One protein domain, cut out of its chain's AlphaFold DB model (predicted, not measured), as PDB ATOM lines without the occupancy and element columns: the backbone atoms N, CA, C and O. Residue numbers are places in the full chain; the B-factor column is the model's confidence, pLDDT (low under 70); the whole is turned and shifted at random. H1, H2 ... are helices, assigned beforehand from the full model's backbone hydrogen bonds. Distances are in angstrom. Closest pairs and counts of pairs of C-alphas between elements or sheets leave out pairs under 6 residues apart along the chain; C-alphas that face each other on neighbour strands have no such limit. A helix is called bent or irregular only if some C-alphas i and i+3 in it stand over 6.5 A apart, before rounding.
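AT A GLANCE: This is residues 4 to 79 and 111 to 173 of the 176 residues of the protein "CAAX amino terminal protease self-immunity" of Bacillus mobilis (UniProt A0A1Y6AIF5). Two long helices, H5 and H1, meet near the end of H5 and the start of H1 and spread apart from there as a loose V; H2 and H3, end to end, fold back along H1 and pack on H5, while H6 and the short H7 run back along H1 from the end of H5. H4 folds back beyond H3 and packs on H5, and residues 111 to 121 of H5 stick out as a free arm. The printed part has 139 residues, with seven named helices, H1 to H7 in chain order, and no named strand; the class is all helix. It is compact, with a radius of gyration of the C-alphas of 16.3 A and spans of 46 by 36 by 30 A.

IN THESE COORDINATES: The longest helix, H5, residues 111 to 140, measures 39.4 A from C-alpha 111 at (457.823, 510.939, 340.135) to C-alpha 140 at (496.535, 511.144, 332.722). It is irregular, with C-alphas 115 and 118 7.0 A apart, and has a kink of 42 degrees near residue 118. H1, residues 4 to 28, measures 35.6 A and begins at C-alpha 4 (500.199, 510.405, 345.538). H2 is residues 37 to 47, H3 residues 49 to 61, H4 residues 64 to 75, H6 residues 145 to 159 with 20.7 A, and H7 residues 161 to 165.

HOW THE PARTS SIT: H5 and H1 are the hubs, touching five helices each. They touch at Ile 5 and Leu 135, the closest C-alphas at 6.7 A, opposite ways at 36 degrees, only just a steep tilt. H3 touches H5, with C-alphas 50 and 130 4.5 A apart at the closest. H4 touches H5 through Val 74 and Ile 129, closest C-alphas 6.5 A apart. H3 and H4 only just touch, only at the corner, with 3 pairs of C-alphas within 8 A. H1, H3, H4 and H5 form an up-and-down bundle, each running against the one before it. H1 and H2 are a helical hairpin at a shallow tilt of 21 degrees; Thr 16 and Gly 46 have the closest C-alphas, 4.4 A. H6 touches H5 at a steep tilt of 60 degrees, closest C-alphas 139 and 148 at 5.4 A. H7 touches H1, closest C-alphas 20 and 162 at 6.3 A. H1 and H4 are apart. Every O i to N i+4 pair is within hydrogen-bond range in H1, H2, H3, H4 and H6; in H5 18 of 26 are, and in H7 0 of 1, beside 1 of 2 O i to N i+3 pairs.

THE WHOLE: The C-alphas of Asn 30 and Glu 65, the two farthest apart, are 47.6 A apart. Residues 80 to 110 are not printed, and C-alphas 79 and 111 are 26.6 A apart across the cut. Of the links printed whole, H1 to H2 is short and the others are tight. Mean pLDDT of the printed part is 92.3; residues 77 and 173 are under 70.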
ATOM      1  N   GLU A   4     501.525 509.828 345.274       90.31
ATOM      2  CA  GLU A   4     500.199 510.405 345.538       90.31
ATOM      3  C   GLU A   4     499.048 509.489 345.117       90.31
ATOM      4  O   GLU A   4     498.154 509.243 345.919       90.31
ATOM      5  N   ILE A   5     499.101 508.920 343.906       94.38
ATOM      6  CA  ILE A   5     498.085 507.975 343.413       94.38
ATOM      7  C   ILE A   5     498.010 506.758 344.340       94.38
ATOM      8  O   ILE A   5     496.924 506.348 344.736       94.38
ATOM      9  N   LYS A   6     499.167 506.207 344.739       95.69
ATOM     10  CA  LYS A   6     499.219 505.066 345.665       95.69
ATOM     11  C   LYS A   6     498.581 505.397 347.010       95.69
ATOM     12  O   LYS A   6     497.756 504.622 347.481       95.69
ATOM     13  N   ARG A   7     498.917 506.548 347.598       95.69
ATOM     14  CA  ARG A   7     498.304 507.010 348.854       95.69
ATOM     15  C   ARG A   7     496.795 507.178 348.714       95.69
ATOM     16  O   ARG A   7     496.066 506.683 349.560       95.69
ATOM     17  N   TYR A   8     496.342 507.823 347.642       97.38
ATOM     18  CA  TYR A   8     494.924 508.045 347.390       97.38
ATOM     19  C   TYR A   8     494.141 506.734 347.313       97.38
ATOM     20  O   TYR A   8     493.183 506.557 348.062       97.38
ATOM     21  N   VAL A   9     494.579 505.798 346.466       97.75
ATOM     22  CA  VAL A   9     493.893 504.513 346.274       97.75
ATOM     23  C   VAL A   9     493.894 503.701 347.568       97.75
ATOM     24  O   VAL A   9     492.841 503.233 347.988       97.75
ATOM     25  N   MET A  10     495.044 503.585 348.244       97.81
ATOM     26  CA  MET A  10     495.140 502.823 349.492       97.81
ATOM     27  C   MET A  10     494.261 503.412 350.596       97.81
ATOM     28  O   MET A  10     493.487 502.678 351.198       97.81
ATOM     29  N   CYS A  11     494.341 504.720 350.854       97.56
ATOM     30  CA  CYS A  11     493.524 505.354 351.887       97.56
ATOM     31  C   CYS A  11     492.030 505.254 351.563       97.56
ATOM     32  O   CYS A  11     491.248 504.921 352.446       97.56
ATOM     33  N   THR A  12     491.638 505.489 350.307       97.94
ATOM     34  CA  THR A  12     490.232 505.408 349.885       97.94
ATOM     35  C   THR A  12     489.679 504.003 350.097       97.94
ATOM     36  O   THR A  12     488.641 503.861 350.738       97.94
ATOM     37  N   LEU A  13     490.385 502.965 349.632       98.19
ATOM     38  CA  LEU A  13     489.956 501.576 349.814       98.19
ATOM     39  C   LEU A  13     489.906 501.195 351.294       98.19
ATOM     40  O   LEU A  13     488.875 500.719 351.749       98.19
ATOM     41  N   ILE A  14     490.969 501.463 352.060       98.19
ATOM     42  CA  ILE A  14     491.043 501.097 353.483       98.19
ATOM     43  C   ILE A  14     489.905 501.743 354.276       98.19
ATOM     44  O   ILE A  14     489.168 501.040 354.958       98.19
ATOM     45  N   PHE A  15     489.725 503.062 354.180       98.19
ATOM     46  CA  PHE A  15     488.699 503.744 354.967       98.19
ATOM     47  C   PHE A  15     487.281 503.352 354.547       98.19
ATOM     48  O   PHE A  15     486.436 503.132 355.412       98.19
ATOM     49  N   THR A  16     487.028 503.197 353.244       97.88
ATOM     50  CA  THR A  16     485.721 502.727 352.756       97.88
ATOM     51  C   THR A  16     485.437 501.320 353.267       97.88
ATOM     52  O   THR A  16     484.383 501.069 353.840       97.88
ATOM     53  N   TRP A  17     486.385 500.399 353.094       98.19
ATOM     54  CA  TRP A  17     486.202 498.996 353.449       98.19
ATOM     55  C   TRP A  17     486.102 498.791 354.958       98.19
ATOM     56  O   TRP A  17     485.379 497.900 355.385       98.19
ATOM     57  N   ILE A  18     486.749 499.627 355.775       98.31
ATOM     58  CA  ILE A  18     486.544 499.631 357.230       98.31
ATOM     59  C   ILE A  18     485.111 500.051 357.571       98.31
ATOM     60  O   ILE A  18     484.460 499.374 358.361       98.31
ATOM     61  N   LEU A  19     484.599 501.134 356.979       97.94
ATOM     62  CA  LEU A  19     483.246 501.623 357.271       97.94
ATOM     63  C   LEU A  19     482.169 500.649 356.793       97.94
ATOM     64  O   LEU A  19     481.260 500.303 357.543       97.94
ATOM     65  N   TRP A  20     482.283 500.157 355.563       97.81
ATOM     66  CA  TRP A  20     481.355 499.161 355.041       97.81
ATOM     67  C   TRP A  20     481.526 497.805 355.729       97.81
ATOM     68  O   TRP A  20     480.532 497.159 356.033       97.81
ATOM     69  N   GLY A  21     482.749 497.409 356.085       97.31
ATOM     70  CA  GLY A  21     483.027 496.242 356.924       97.31
ATOM     71  C   GLY A  21     482.359 496.334 358.294       97.31
ATOM     72  O   GLY A  21     481.721 495.380 358.740       97.31
ATOM     73  N   LEU A  22     482.438 497.495 358.946       97.25
ATOM     74  CA  LEU A  22     481.718 497.770 360.186       97.25
ATOM     75  C   LEU A  22     480.208 497.626 359.972       97.25
ATOM     76  O   LEU A  22     479.560 496.912 360.732       97.25
ATOM     77  N   LEU A  23     479.659 498.227 358.915       97.44
ATOM     78  CA  LEU A  23     478.234 498.136 358.598       97.44
ATOM     79  C   LEU A  23     477.763 496.688 358.383       97.44
ATOM     80  O   LEU A  23     476.722 496.307 358.915       97.44
ATOM     81  N   ILE A  24     478.540 495.869 357.666       96.62
ATOM     82  CA  ILE A  24     478.254 494.438 357.470       96.62
ATOM     83  C   ILE A  24     478.096 493.744 358.824       96.62
ATOM     84  O   ILE A  24     477.132 493.009 359.034       96.62
ATOM     85  N   ASN A  25     479.022 493.987 359.752       96.56
ATOM     86  CA  ASN A  25     478.979 493.381 361.079       96.56
ATOM     87  C   ASN A  25     477.797 493.906 361.905       96.56
ATOM     88  O   ASN A  25     477.078 493.105 362.493       96.56
ATOM     89  N   LEU A  26     477.538 495.218 361.903       96.56
ATOM     90  CA  LEU A  26     476.398 495.808 362.617       96.56
ATOM     91  C   LEU A  26     475.061 495.200 362.169       96.56
ATOM     92  O   LEU A  26     474.200 494.937 363.007       96.56
ATOM     93  N   ILE A  27     474.901 494.946 360.867       95.88
ATOM     94  CA  ILE A  27     473.695 494.303 360.333       95.88
ATOM     95  C   ILE A  27     473.657 492.815 360.703       95.88
ATOM     96  O   ILE A  27     472.635 492.336 361.183       95.88
ATOM     97  N   LYS A  28     474.767 492.078 360.555       93.62
ATOM     98  CA  LYS A  28     474.830 490.641 360.892       93.62
ATOM     99  C   LYS A  28     474.579 490.344 362.372       93.62
ATOM    100  O   LYS A  28     473.995 489.315 362.689       93.62
ATOM    101  N   PHE A  29     474.998 491.232 363.269       95.75
ATOM    102  CA  PHE A  29     474.740 491.113 364.707       95.75
ATOM    103  C   PHE A  29     473.367 491.662 365.126       95.75
ATOM    104  O   PHE A  29     473.108 491.782 366.319       95.75
ATOM    105  N   ASN A  30     472.485 491.997 364.175       94.50
ATOM    106  CA  ASN A  30     471.152 492.559 364.421       94.50
ATOM    107  C   ASN A  30     471.162 493.862 365.250       94.50
ATOM    108  O   ASN A  30     470.164 494.206 365.880       94.50
ATOM    109  N   ILE A  31     472.271 494.613 365.243       95.88
ATOM    110  CA  ILE A  31     472.369 495.928 365.902       95.88
ATOM    111  C   ILE A  31     471.605 496.975 365.085       95.88
ATOM    112  O   ILE A  31     471.063 497.939 365.620       95.88
ATOM    113  N   THR A  32     471.574 496.805 363.765       95.62
ATOM    114  CA  THR A  32     470.851 497.685 362.854       95.62
ATOM    115  C   THR A  32     470.390 496.935 361.607       95.62
ATOM    116  O   THR A  32     470.829 495.820 361.352       95.62
ATOM    117  N   THR A  33     469.533 497.553 360.802       94.50
ATOM    118  CA  THR A  33     469.125 497.044 359.487       94.50
ATOM    119  C   THR A  33     469.403 498.082 358.408       94.50
ATOM    120  O   THR A  33     469.451 499.289 358.675       94.50
ATOM    121  N   PHE A  34     469.624 497.629 357.172       92.81
ATOM    122  CA  PHE A  34     469.804 498.543 356.050       92.81
ATOM    123  C   PHE A  34     468.534 499.379 355.850       92.81
ATOM    124  O   PHE A  34     467.426 498.850 355.820       92.81
ATOM    125  N   GLY A  35     468.703 500.695 355.755       90.81
ATOM    126  CA  GLY A  35     467.613 501.671 355.673       90.81
ATOM    127  C   GLY A  35     467.377 502.449 356.969       90.81
ATOM    128  O   GLY A  35     466.760 503.510 356.931       90.81
ATOM    129  N   THR A  36     467.912 501.999 358.110       94.81
ATOM    130  CA  THR A  36     467.877 502.799 359.345       94.81
ATOM    131  C   THR A  36     468.832 504.000 359.264       94.81
ATOM    132  O   THR A  36     469.823 503.953 358.524       94.81
ATOM    133  N   PRO A  37     468.620 505.059 360.073       95.50
ATOM    134  CA  PRO A  37     469.524 506.207 360.109       95.50
ATOM    135  C   PRO A  37     470.985 505.829 360.390       95.50
ATOM    136  O   PRO A  37     471.880 506.300 359.693       95.50
ATOM    137  N   LEU A  38     471.234 504.937 361.357       94.69
ATOM    138  CA  LEU A  38     472.588 504.490 361.696       94.69
ATOM    139  C   LEU A  38     473.265 503.801 360.504       94.69
ATOM    140  O   LEU A  38     474.391 504.151 360.151       94.69
ATOM    141  N   ALA A  39     472.570 502.859 359.862       95.56
ATOM    142  CA  ALA A  39     473.097 502.142 358.707       95.56
ATOM    143  C   ALA A  39     473.396 503.089 357.539       95.56
ATOM    144  O   ALA A  39     474.467 503.010 356.938       95.56
ATOM    145  N   MET A  40     472.476 504.013 357.249       94.19
ATOM    146  CA  MET A  40     472.618 504.980 356.159       94.19
ATOM    147  C   MET A  40     473.770 505.959 356.397       94.19
ATOM    148  O   MET A  40     474.506 506.255 355.461       94.19
ATOM    149  N   ILE A  41     473.986 506.413 357.636       94.69
ATOM    150  CA  ILE A  41     475.133 507.264 357.980       94.69
ATOM    151  C   ILE A  41     476.436 506.521 357.671       94.69
ATOM    152  O   ILE A  41     477.245 507.013 356.889       94.69
ATOM    153  N   VAL A  42     476.630 505.317 358.212       96.00
ATOM    154  CA  VAL A  42     477.865 504.544 357.983       96.00
ATOM    155  C   VAL A  42     478.060 504.243 356.492       96.00
ATOM    156  O   VAL A  42     479.168 504.377 355.969       96.00
ATOM    157  N   PHE A  43     476.977 503.891 355.792       95.31
ATOM    158  CA  PHE A  43     476.979 503.614 354.359       95.31
ATOM    159  C   PHE A  43     477.440 504.822 353.535       95.31
ATOM    160  O   PHE A  43     478.390 504.705 352.757       95.31
ATOM    161  N   VAL A  44     476.810 505.984 353.741       93.81
ATOM    162  CA  VAL A  44     477.112 507.229 353.022       93.81
ATOM    163  C   VAL A  44     478.520 507.712 353.339       93.81
ATOM    164  O   VAL A  44     479.238 508.097 352.423       93.81
ATOM    165  N   PHE A  45     478.955 507.643 354.601       94.94
ATOM    166  CA  PHE A  45     480.324 508.010 354.975       94.94
ATOM    167  C   PHE A  45     481.373 507.143 354.267       94.94
ATOM    168  O   PHE A  45     482.404 507.666 353.846       94.94
ATOM    169  N   GLY A  46     481.103 505.845 354.082       95.81
ATOM    170  CA  GLY A  46     481.926 504.986 353.227       95.81
ATOM    171  C   GLY A  46     481.907 505.447 351.767       95.81
ATOM    172  O   GLY A  46     482.965 505.619 351.166       95.81
ATOM    173  N   GLY A  47     480.718 505.745 351.234       94.69
ATOM    174  CA  GLY A  47     480.506 506.232 349.867       94.69
ATOM    175  C   GLY A  47     481.282 507.509 349.523       94.69
ATOM    176  O   GLY A  47     481.921 507.592 348.482       94.69
ATOM    177  N   ILE A  48     481.311 508.494 350.423       95.75
ATOM    178  CA  ILE A  48     481.952 509.802 350.179       95.75
ATOM    179  C   ILE A  48     483.464 509.818 350.459       95.75
ATOM    180  O   ILE A  48     484.131 510.844 350.289       95.75
ATOM    181  N   MET A  49     484.040 508.695 350.889       96.75
ATOM    182  CA  MET A  49     485.456 508.602 351.229       96.75
ATOM    183  C   MET A  49     486.418 508.955 350.073       96.75
ATOM    184  O   MET A  49     487.424 509.620 350.346       96.75
ATOM    185  N   PRO A  50     486.135 508.631 348.789       97.00
ATOM    186  CA  PRO A  50     486.930 509.103 347.652       97.00
ATOM    187  C   PRO A  50     487.081 510.632 347.616       97.00
ATOM    188  O   PRO A  50     488.164 511.128 347.291       97.00
ATOM    189  N   ALA A  51     486.037 511.382 347.987       95.94
ATOM    190  CA  ALA A  51     486.064 512.841 348.066       95.94
ATOM    191  C   ALA A  51     486.901 513.324 349.255       95.94
ATOM    192  O   ALA A  51     487.802 514.151 349.093       95.94
ATOM    193  N   ILE A  52     486.637 512.771 350.445       96.56
ATOM    194  CA  ILE A  52     487.323 513.135 351.693       96.56
ATOM    195  C   ILE A  52     488.831 512.932 351.547       96.56
ATOM    196  O   ILE A  52     489.622 513.821 351.879       96.56
ATOM    197  N   VAL A  53     489.246 511.781 351.015       97.50
ATOM    198  CA  VAL A  53     490.658 511.438 350.836       97.50
ATOM    199  C   VAL A  53     491.310 512.336 349.782       97.50
ATOM    200  O   VAL A  53     492.415 512.828 350.017       97.50
ATOM    201  N   ALA A  54     490.635 512.626 348.663       96.06
ATOM    202  CA  ALA A  54     491.146 513.546 347.642       96.06
ATOM    203  C   ALA A  54     491.377 514.957 348.203       96.06
ATOM    204  O   ALA A  54     492.476 515.504 348.071       96.06
ATOM    205  N   ILE A  55     490.368 515.521 348.874       95.19
ATOM    206  CA  ILE A  55     490.425 516.852 349.494       95.19
ATOM    207  C   ILE A  55     491.537 516.897 350.548       95.19
ATOM    208  O   ILE A  55     492.345 517.828 350.552       95.19
ATOM    209  N   SER A  56     491.629 515.876 351.404       95.12
ATOM    210  CA  SER A  56     492.637 515.801 352.468       95.12
ATOM    211  C   SER A  56     494.058 515.736 351.914       95.12
ATOM    212  O   SER A  56     494.941 516.451 352.390       95.12
ATOM    213  N   LEU A  57     494.295 514.924 350.879       94.06
ATOM    214  CA  LEU A  57     495.609 514.828 350.243       94.06
ATOM    215  C   LEU A  57     495.978 516.120 349.513       94.06
ATOM    216  O   LEU A  57     497.111 516.582 349.654       94.06
ATOM    217  N   LYS A  58     495.034 516.739 348.792       92.75
ATOM    218  CA  LYS A  58     495.256 518.033 348.132       92.75
ATOM    219  C   LYS A  58     495.575 519.140 349.128       92.75
ATOM    220  O   LYS A  58     496.506 519.897 348.889       92.75
ATOM    221  N   LYS A  59     494.868 519.198 350.257       92.12
ATOM    222  CA  LYS A  59     495.123 520.176 351.324       92.12
ATOM    223  C   LYS A  59     496.469 519.952 352.022       92.12
ATOM    224  O   LYS A  59     497.104 520.917 352.426       92.12
ATOM    225  N   LYS A  60     496.891 518.693 352.191       92.44
ATOM    226  CA  LYS A  60     498.121 518.337 352.917       92.44
ATOM    227  C   LYS A  60     499.392 518.461 352.075       92.44
ATOM    228  O   LYS A  60     500.433 518.808 352.622       92.44
ATOM    229  N   TYR A  61     499.327 518.115 350.791       89.75
ATOM    230  CA  TYR A  61     500.508 518.008 349.925       89.75
ATOM    231  C   TYR A  61     500.528 519.010 348.764       89.75
ATOM    232  O   TYR A  61     501.585 519.206 348.172       89.75
ATOM    233  N   GLY A  62     499.396 519.632 348.424       86.94
ATOM    234  CA  GLY A  62     499.320 520.663 347.387       86.94
ATOM    235  C   GLY A  62     499.588 522.066 347.930       86.94
ATOM    236  O   GLY A  62     499.462 522.320 349.129       86.94
ATOM    237  N   SER A  63     499.921 523.001 347.038       90.69
ATOM    238  CA  SER A  63     499.954 524.420 347.393       90.69
ATOM    239  C   SER A  63     498.538 524.956 347.663       90.69
ATOM    240  O   SER A  63     497.536 524.364 347.249       90.69
ATOM    241  N   LYS A  64     498.434 526.112 348.339       90.19
ATOM    242  CA  LYS A  64     497.137 526.789 348.540       90.19
ATOM    243  C   LYS A  64     496.434 527.078 347.208       90.19
ATOM    244  O   LYS A  64     495.214 526.956 347.132       90.19
ATOM    245  N   GLU A  65     497.205 527.419 346.176       91.25
ATOM    246  CA  GLU A  65     496.675 527.707 344.845       91.25
ATOM    247  C   GLU A  65     496.181 526.435 344.147       91.25
ATOM    248  O   GLU A  65     495.047 526.400 343.675       91.25
ATOM    249  N   ASP A  66     496.952 525.342 344.196       88.12
ATOM    250  CA  ASP A  66     496.522 524.044 343.651       88.12
ATOM    251  C   ASP A  66     495.224 523.550 344.295       88.12
ATOM    252  O   ASP A  66     494.352 522.991 343.625       88.12
ATOM    253  N   PHE A  67     495.089 523.745 345.609       90.81
ATOM    254  CA  PHE A  67     493.881 523.393 346.345       90.81
ATOM    255  C   PHE A  67     492.690 524.256 345.914       90.81
ATOM    256  O   PHE A  67     491.600 523.732 345.678       90.81
ATOM    257  N   ARG A  68     492.891 525.569 345.756       90.19
ATOM    258  CA  ARG A  68     491.846 526.494 345.303       90.19
ATOM    259  C   ARG A  68     491.361 526.155 343.895       90.19
ATOM    260  O   ARG A  68     490.152 526.107 343.668       90.19
ATOM    261  N   VAL A  69     492.285 525.885 342.974       89.00
ATOM    262  CA  VAL A  69     491.971 525.468 341.600       89.00
ATOM    263  C   VAL A  69     491.207 524.143 341.600       89.00
ATOM    264  O   VAL A  69     490.199 524.024 340.908       89.00
ATOM    265  N   PHE A  70     491.623 523.174 342.421       90.56
ATOM    266  CA  PHE A  70     490.925 521.896 342.566       90.56
ATOM    267  C   PHE A  70     489.462 522.078 342.997       90.56
ATOM    268  O   PHE A  70     488.567 521.580 342.318       90.56
ATOM    269  N   ILE A  71     489.198 522.846 344.059       90.00
ATOM    270  CA  ILE A  71     487.825 523.095 344.531       90.00
ATOM    271  C   ILE A  71     487.006 523.869 343.491       90.00
ATOM    272  O   ILE A  71     485.847 523.539 343.249       90.00
ATOM    273  N   LYS A  72     487.601 524.861 342.817       87.94
ATOM    274  CA  LYS A  72     486.919 525.617 341.757       87.94
ATOM    275  C   LYS A  72     486.480 524.715 340.597       87.94
ATOM    276  O   LYS A  72     485.375 524.890 340.090       87.94
ATOM    277  N   ASN A  73     487.314 523.751 340.208       85.00
ATOM    278  CA  ASN A  73     486.999 522.799 339.140       85.00
ATOM    279  C   ASN A  73     485.896 521.807 339.535       85.00
ATOM    280  O   ASN A  73     485.151 521.363 338.670       85.00
ATOM    281  N   VAL A  74     485.766 521.489 340.825       84.44
ATOM    282  CA  VAL A  74     484.679 520.641 341.341       84.44
ATOM    283  C   VAL A  74     483.329 521.368 341.297       84.44
ATOM    284  O   VAL A  74     482.323 520.768 340.937       84.44
ATOM    285  N   VAL A  75     483.295 522.658 341.648       79.62
ATOM    286  CA  VAL A  75     482.038 523.407 341.857       79.62
ATOM    287  C   VAL A  75     481.530 524.115 340.592       79.62
ATOM    288  O   VAL A  75     480.365 524.496 340.535       79.62
ATOM    289  N   ASN A  76     482.360 524.291 339.558       71.25
ATOM    290  CA  ASN A  76     481.987 525.043 338.353       71.25
ATOM    291  C   ASN A  76     482.107 524.226 337.051       71.25
ATOM    292  O   ASN A  76     482.949 524.542 336.202       71.25
ATOM    293  N   PRO A  77     481.275 523.187 336.861       66.06
ATOM    294  CA  PRO A  77     481.229 522.454 335.607       66.06
ATOM    295  C   PRO A  77     480.546 523.305 334.526       66.06
ATOM    296  O   PRO A  77     479.323 523.336 334.419       66.06
ATOM    297  N   LYS A  78     481.329 524.008 333.701       71.38
ATOM    298  CA  LYS A  78     480.823 524.663 332.486       71.38
ATOM    299  C   LYS A  78     480.900 523.691 331.315       71.38
ATOM    300  O   LYS A  78     481.897 523.669 330.599       71.38
ATOM    301  N   TYR A  79     479.855 522.892 331.125       80.38
ATOM    302  CA  TYR A  79     479.746 522.009 329.964       80.38
ATOM    303  C   TYR A  79     478.719 522.529 328.962       80.38
ATOM    304  O   TYR A  79     477.787 523.254 329.306       80.38
ATOM    305  N   TYR A 111     457.556 509.827 339.225       84.81
ATOM    306  CA  TYR A 111     457.823 510.939 340.135       84.81
ATOM    307  C   TYR A 111     458.756 510.545 341.289       84.81
ATOM    308  O   TYR A 111     459.462 511.404 341.805       84.81
ATOM    309  N   VAL A 112     458.822 509.264 341.675       86.19
ATOM    310  CA  VAL A 112     459.756 508.795 342.710       86.19
ATOM    311  C   VAL A 112     461.197 508.983 342.242       86.19
ATOM    312  O   VAL A 112     462.016 509.491 343.000       86.19
ATOM    313  N   ALA A 113     461.495 508.673 340.977       81.25
ATOM    314  CA  ALA A 113     462.815 508.915 340.401       81.25
ATOM    315  C   ALA A 113     463.152 510.415 340.377       81.25
ATOM    316  O   ALA A 113     464.271 510.795 340.715       81.25
ATOM    317  N   LEU A 114     462.175 511.273 340.056       83.00
ATOM    318  CA  LEU A 114     462.347 512.731 340.080       83.00
ATOM    319  C   LEU A 114     462.632 513.259 341.495       83.00
ATOM    320  O   LEU A 114     463.503 514.107 341.666       83.00
ATOM    321  N   LEU A 115     461.946 512.731 342.513       86.44
ATOM    322  CA  LEU A 115     462.176 513.097 343.914       86.44
ATOM    323  C   LEU A 115     463.522 512.581 344.442       86.44
ATOM    324  O   LEU A 115     464.163 513.251 345.249       86.44
ATOM    325  N   SER A 116     463.972 511.410 343.988       84.12
ATOM    326  CA  SER A 116     465.278 510.846 344.354       84.12
ATOM    327  C   SER A 116     466.445 511.486 343.602       84.12
ATOM    328  O   SER A 116     467.585 511.391 344.055       84.12
ATOM    329  N   PHE A 117     466.184 512.165 342.484       83.19
ATOM    330  CA  PHE A 117     467.212 512.717 341.603       83.19
ATOM    331  C   PHE A 117     468.224 513.638 342.314       83.19
ATOM    332  O   PHE A 117     469.424 513.421 342.136       83.19
ATOM    333  N   PRO A 118     467.826 514.591 343.186       85.06
ATOM    334  CA  PRO A 118     468.789 515.422 343.913       85.06
ATOM    335  C   PRO A 118     469.694 514.606 344.841       85.06
ATOM    336  O   PRO A 118     470.894 514.855 344.914       85.06
ATOM    337  N   ILE A 119     469.135 513.596 345.515       83.75
ATOM    338  CA  ILE A 119     469.884 512.718 346.422       83.75
ATOM    339  C   ILE A 119     470.898 511.891 345.630       83.75
ATOM    340  O   ILE A 119     472.036 511.746 346.066       83.75
ATOM    341  N   MET A 120     470.522 511.401 344.446       82.19
ATOM    342  CA  MET A 120     471.427 510.659 343.564       82.19
ATOM    343  C   MET A 120     472.542 511.541 342.997       82.19
ATOM    344  O   MET A 120     473.687 511.096 342.941       82.19
ATOM    345  N   ILE A 121     472.240 512.794 342.634       83.12
ATOM    346  CA  ILE A 121     473.259 513.763 342.209       83.12
ATOM    347  C   ILE A 121     474.248 514.027 343.337       83.12
ATOM    348  O   ILE A 121     475.448 514.037 343.091       83.12
ATOM    349  N   VAL A 122     473.773 514.246 344.562       83.19
ATOM    350  CA  VAL A 122     474.667 514.503 345.695       83.19
ATOM    351  C   VAL A 122     475.473 513.249 346.028       83.19
ATOM    352  O   VAL A 122     476.691 513.332 346.126       83.19
ATOM    353  N   GLY A 123     474.829 512.087 346.144       81.62
ATOM    354  CA  GLY A 123     475.496 510.822 346.454       81.62
ATOM    355  C   GLY A 123     476.570 510.467 345.426       81.62
ATOM    356  O   GLY A 123     477.750 510.427 345.765       81.62
ATOM    357  N   GLY A 124     476.176 510.292 344.161       81.06
ATOM    358  CA  GLY A 124     477.107 509.940 343.089       81.06
ATOM    359  C   GLY A 124     478.083 511.069 342.752       81.06
ATOM    360  O   GLY A 124     479.268 510.832 342.549       81.06
ATOM    361  N   GLY A 125     477.629 512.325 342.755       86.12
ATOM    362  CA  GLY A 125     478.473 513.476 342.434       86.12
ATOM    363  C   GLY A 125     479.606 513.701 343.436       86.12
ATOM    364  O   GLY A 125     480.686 514.144 343.044       86.12
ATOM    365  N   LEU A 126     479.405 513.361 344.714       90.50
ATOM    366  CA  LEU A 126     480.478 513.421 345.707       90.50
ATOM    367  C   LEU A 126     481.585 512.405 345.399       90.50
ATOM    368  O   LEU A 126     482.758 512.754 345.508       90.50
ATOM    369  N   GLU A 127     481.257 511.192 344.951       93.00
ATOM    370  CA  GLU A 127     482.266 510.198 344.553       93.00
ATOM    371  C   GLU A 127     483.173 510.717 343.427       93.00
ATOM    372  O   GLU A 127     484.401 510.565 343.471       93.00
ATOM    373  N   GLU A 128     482.583 511.405 342.445       93.19
ATOM    374  CA  GLU A 128     483.283 511.931 341.268       93.19
ATOM    375  C   GLU A 128     484.374 512.959 341.619       93.19
ATOM    376  O   GLU A 128     485.362 513.083 340.887       93.19
ATOM    377  N   ILE A 129     484.279 513.638 342.771       94.44
ATOM    378  CA  ILE A 129     485.341 514.523 343.288       94.44
ATOM    379  C   ILE A 129     486.662 513.756 343.418       94.44
ATOM    380  O   ILE A 129     487.735 514.263 343.077       94.44
ATOM    381  N   GLY A 130     486.586 512.520 343.904       95.50
ATOM    382  CA  GLY A 130     487.727 511.634 344.031       95.50
ATOM    383  C   GLY A 130     488.160 511.049 342.689       95.50
ATOM    384  O   GLY A 130     489.317 511.192 342.277       95.50
ATOM    385  N   TRP A 131     487.224 510.424 341.978       96.31
ATOM    386  CA  TRP A 131     487.527 509.660 340.769       96.31
ATOM    387  C   TRP A 131     487.926 510.544 339.586       96.31
ATOM    388  O   TRP A 131     488.984 510.333 338.988       96.31
ATOM    389  N   ARG A 132     487.125 511.564 339.267       93.50
ATOM    390  CA  ARG A 132     487.351 512.478 338.135       93.50
ATOM    391  C   ARG A 132     488.106 513.732 338.535       93.50
ATOM    392  O   ARG A 132     488.875 514.243 337.728       93.50
ATOM    393  N   GLY A 133     487.934 514.206 339.766       92.31
ATOM    394  CA  GLY A 133     488.639 515.391 340.250       92.31
ATOM    395  C   GLY A 133     490.107 515.126 340.600       92.31
ATOM    396  O   GLY A 133     490.957 515.988 340.369       92.31
ATOM    397  N   PHE A 134     490.431 513.950 341.148       94.88
ATOM    398  CA  PHE A 134     491.782 513.643 341.633       94.88
ATOM    399  C   PHE A 134     492.466 512.515 340.859       94.88
ATOM    400  O   PHE A 134     493.544 512.724 340.296       94.88
ATOM    401  N   LEU A 135     491.875 511.316 340.838       96.50
ATOM    402  CA  LEU A 135     492.564 510.117 340.362       96.50
ATOM    403  C   LEU A 135     492.773 510.128 338.842       96.50
ATOM    404  O   LEU A 135     493.892 509.889 338.383       96.50
ATOM    405  N   GLN A 136     491.730 510.449 338.073       95.81
ATOM    406  CA  GLN A 136     491.787 510.482 336.611       95.81
ATOM    407  C   GLN A 136     492.853 511.474 336.093       95.81
ATOM    408  O   GLN A 136     493.731 511.030 335.349       95.81
ATOM    409  N   PRO A 137     492.896 512.761 336.509       93.25
ATOM    410  CA  PRO A 137     493.933 513.686 336.050       93.25
ATOM    411  C   PRO A 137     495.336 513.271 336.507       93.25
ATOM    412  O   PRO A 137     496.310 513.467 335.784       93.25
ATOM    413  N   ALA A 138     495.467 512.682 337.702       93.94
ATOM    414  CA  ALA A 138     496.757 512.200 338.192       93.94
ATOM    415  C   ALA A 138     497.307 511.042 337.341       93.94
ATOM    416  O   ALA A 138     498.516 510.988 337.095       93.94
ATOM    417  N   LEU A 139     496.441 510.138 336.874       96.31
ATOM    418  CA  LEU A 139     496.803 509.054 335.959       96.31
ATOM    419  C   LEU A 139     497.101 509.568 334.546       96.31
ATOM    420  O   LEU A 139     498.093 509.139 333.958       96.31
ATOM    421  N   GLN A 140     496.339 510.547 334.051       95.94
ATOM    422  CA  GLN A 140     496.535 511.144 332.722       95.94
ATOM    423  C   GLN A 140     497.871 511.884 332.564       95.94
ATOM    424  O   GLN A 140     498.355 512.058 331.452       95.94
ATOM    425  N   LYS A 141     498.534 512.257 333.667       94.12
ATOM    426  CA  LYS A 141     499.925 512.753 333.635       94.12
ATOM    427  C   LYS A 141     500.949 511.684 333.225       94.12
ATOM    428  O   LYS A 141     502.115 512.010 333.034       94.12
ATOM    429  N   ARG A 142     500.561 510.406 333.203       93.44
ATOM    430  CA  ARG A 142     501.455 509.253 332.979       93.44
ATOM    431  C   ARG A 142     500.954 508.290 331.910       93.44
ATOM    432  O   ARG A 142     501.760 507.578 331.326       93.44
ATOM    433  N   PHE A 143     499.646 508.236 331.697       95.19
ATOM    434  CA  PHE A 143     498.982 507.337 330.763       95.19
ATOM    435  C   PHE A 143     498.075 508.133 329.829       95.19
ATOM    436  O   PHE A 143     497.677 509.253 330.145       95.19
ATOM    437  N   SER A 144     497.690 507.541 328.696       96.94
ATOM    438  CA  SER A 144     496.677 508.148 327.831       96.94
ATOM    439  C   SER A 144     495.330 508.268 328.556       96.94
ATOM    440  O   SER A 144     495.084 507.611 329.576       96.94
ATOM    441  N   ALA A 145     494.425 509.089 328.017       95.19
ATOM    442  CA  ALA A 145     493.079 509.226 328.564       95.19
ATOM    443  C   ALA A 145     492.342 507.878 328.634       95.19
ATOM    444  O   ALA A 145     491.736 507.579 329.659       95.19
ATOM    445  N   PHE A 146     492.470 507.048 327.596       97.44
ATOM    446  CA  PHE A 146     491.854 505.725 327.529       97.44
ATOM    447  C   PHE A 146     492.358 504.790 328.636       97.44
ATOM    448  O   PHE A 146     491.563 504.264 329.414       97.44
ATOM    449  N   PHE A 147     493.680 504.645 328.776       97.19
ATOM    450  CA  PHE A 147     494.257 503.781 329.810       97.19
ATOM    451  C   PHE A 147     493.975 504.299 331.219       97.19
ATOM    452  O   PHE A 147     493.699 503.508 332.118       97.19
ATOM    453  N   SER A 148     493.989 505.619 331.414       97.19
ATOM    454  CA  SER A 148     493.621 506.222 332.697       97.19
ATOM    455  C   SER A 148     492.189 505.856 333.084       97.19
ATOM    456  O   SER A 148     491.965 505.432 334.214       97.19
ATOM    457  N   THR A 149     491.247 505.936 332.141       96.88
ATOM    458  CA  THR A 149     489.849 505.556 332.373       96.88
ATOM    459  C   THR A 149     489.714 504.081 332.735       96.88
ATOM    460  O   THR A 149     489.055 503.782 333.724       96.88
ATOM    461  N   ILE A 150     490.385 503.169 332.020       98.12
ATOM    462  CA  ILE A 150     490.368 501.731 332.348       98.12
ATOM    463  C   ILE A 150     490.864 501.487 333.777       98.12
ATOM    464  O   ILE A 150     490.225 500.765 334.543       98.12
ATOM    465  N   ILE A 151     491.983 502.111 334.154       97.50
ATOM    466  CA  ILE A 151     492.558 501.966 335.496       97.50
ATOM    467  C   ILE A 151     491.578 502.481 336.557       97.50
ATOM    468  O   ILE A 151     491.361 501.804 337.562       97.50
ATOM    469  N   VAL A 152     490.964 503.651 336.342       97.69
ATOM    470  CA  VAL A 152     489.965 504.195 337.274       97.69
ATOM    471  C   VAL A 152     488.756 503.274 337.379       97.69
ATOM    472  O   VAL A 152     488.348 502.977 338.495       97.69
ATOM    473  N   SER A 153     488.220 502.775 336.264       96.94
ATOM    474  CA  SER A 153     487.080 501.851 336.258       96.94
ATOM    475  C   SER A 153     487.371 500.565 337.032       96.94
ATOM    476  O   SER A 153     486.524 500.110 337.796       96.94
ATOM    477  N   PHE A 154     488.574 500.004 336.897       97.94
ATOM    478  CA  PHE A 154     488.966 498.807 337.641       97.94
ATOM    479  C   PHE A 154     489.079 499.068 339.149       97.94
ATOM    480  O   PHE A 154     488.551 498.307 339.958       97.94
ATOM    481  N   ILE A 155     489.714 500.177 339.543       98.00
ATOM    482  CA  ILE A 155     489.815 500.580 340.955       98.00
ATOM    483  C   ILE A 155     488.426 500.861 341.541       98.00
ATOM    484  O   ILE A 155     488.147 500.461 342.667       98.00
ATOM    485  N   TRP A 156     487.558 501.519 340.777       97.56
ATOM    486  CA  TRP A 156     486.182 501.821 341.156       97.56
ATOM    487  C   TRP A 156     485.352 500.544 341.353       97.56
ATOM    488  O   TRP A 156     484.634 500.432 342.344       97.56
ATOM    489  N   ALA A 157     485.510 499.538 340.485       96.56
ATOM    490  CA  ALA A 157     484.863 498.236 340.651       96.56
ATOM    491  C   ALA A 157     485.332 497.517 341.929       96.56
ATOM    492  O   ALA A 157     484.510 497.023 342.696       96.56
ATOM    493  N   ILE A 158     486.642 497.525 342.208       97.62
ATOM    494  CA  ILE A 158     487.194 496.986 343.462       97.62
ATOM    495  C   ILE A 158     486.659 497.759 344.671       97.62
ATOM    496  O   ILE A 158     486.335 497.161 345.692       97.62
ATOM    497  N   TRP A 159     486.545 499.083 344.577       97.75
ATOM    498  CA  TRP A 159     486.031 499.909 345.666       97.75
ATOM    499  C   TRP A 159     484.620 499.483 346.091       97.75
ATOM    500  O   TRP A 159     484.387 499.369 347.292       97.75
ATOM    501  N   HIS A 160     483.752 499.119 345.140       95.81
ATOM    502  CA  HIS A 160     482.397 498.616 345.401       95.81
ATOM    503  C   HIS A 160     482.352 497.242 346.082       95.81
ATOM    504  O   HIS A 160     481.297 496.863 346.585       95.81
ATOM    505  N   TRP A 161     483.445 496.472 346.093       95.69
ATOM    506  CA  TRP A 161     483.445 495.054 346.482       95.69
ATOM    507  C   TRP A 161     482.735 494.727 347.814       95.69
ATOM    508  O   TRP A 161     482.002 493.739 347.867       95.69
ATOM    509  N   PRO A 162     482.847 495.533 348.889       95.44
ATOM    510  CA  PRO A 162     482.142 495.231 350.133       95.44
ATOM    511  C   PRO A 162     480.610 495.324 350.033       95.44
ATOM    512  O   PRO A 162     479.920 494.721 350.852       95.44
ATOM    513  N   LEU A 163     480.057 496.043 349.048       93.75
ATOM    514  CA  LEU A 163     478.607 496.236 348.910       93.75
ATOM    515  C   LEU A 163     477.845 494.929 348.693       93.75
ATOM    516  O   LEU A 163     476.723 494.798 349.180       93.75
ATOM    517  N   TRP A 164     478.475 493.950 348.038       94.56
ATOM    518  CA  TRP A 164     477.936 492.600 347.842       94.56
ATOM    519  C   TRP A 164     477.752 491.810 349.141       94.56
ATOM    520  O   TRP A 164     477.132 490.751 349.129       94.56
ATOM    521  N   PHE A 165     478.267 492.309 350.266       94.19
ATOM    522  CA  PHE A 165     478.165 491.653 351.567       94.19
ATOM    523  C   PHE A 165     477.297 492.423 352.567       94.19
ATOM    524  O   PHE A 165     477.107 491.929 353.678       94.19
ATOM    525  N   ILE A 166     476.790 493.614 352.215       93.69
ATOM    526  CA  ILE A 166     475.900 494.424 353.064       93.69
ATOM    527  C   ILE A 166     474.453 493.991 352.792       93.69
ATOM    528  O   ILE A 166     473.922 494.346 351.737       93.69
ATOM    529  N   PRO A 167     473.783 493.269 353.711       91.19
ATOM    530  CA  PRO A 167     472.425 492.793 353.469       91.19
ATOM    531  C   PRO A 167     471.454 493.958 353.255       91.19
ATOM    532  O   PRO A 167     471.436 494.896 354.049       91.19
ATOM    533  N   GLY A 168     470.640 493.889 352.200       85.75
ATOM    534  CA  GLY A 168     469.627 494.900 351.876       85.75
ATOM    535  C   GLY A 168     470.054 495.925 350.821       85.75
ATOM    536  O   GLY A 168     469.223 496.722 350.391       85.75
ATOM    537  N   THR A 169     471.307 495.892 350.356       88.25
ATOM    538  CA  THR A 169     471.733 496.661 349.175       88.25
ATOM    539  C   THR A 169     471.234 496.014 347.882       88.25
ATOM    540  O   THR A 169     471.007 494.804 347.828       88.25
ATOM    541  N   ASN A 170     471.151 496.794 346.800       84.62
ATOM    542  CA  ASN A 170     470.797 496.275 345.472       84.62
ATOM    543  C   ASN A 170     471.748 495.156 345.007       84.62
ATOM    544  O   ASN A 170     471.321 494.215 344.350       84.62
ATOM    545  N   GLN A 171     473.027 495.220 345.387       84.88
ATOM    546  CA  GLN A 171     474.036 494.209 345.063       84.88
ATOM    547  C   GLN A 171     473.736 492.850 345.709       84.88
ATOM    548  O   GLN A 171     474.106 491.818 345.156       84.88
ATOM    549  N   THR A 172     473.053 492.840 346.859       82.50
ATOM    550  CA  THR A 172     472.645 491.604 347.547       82.50
ATOM    551  C   THR A 172     471.314 491.035 347.061       82.50
ATOM    552  O   THR A 172     471.065 489.851 347.261       82.50
ATOM    553  N   GLN A 173     470.484 491.830 346.374       65.25
ATOM    554  CA  GLN A 173     469.154 491.411 345.903       65.25
ATOM    555  C   GLN A 173     469.182 490.382 344.756       65.25
ATOM    556  O   GLN A 173     468.135 489.858 344.401       65.25
TER     557      GLN A 173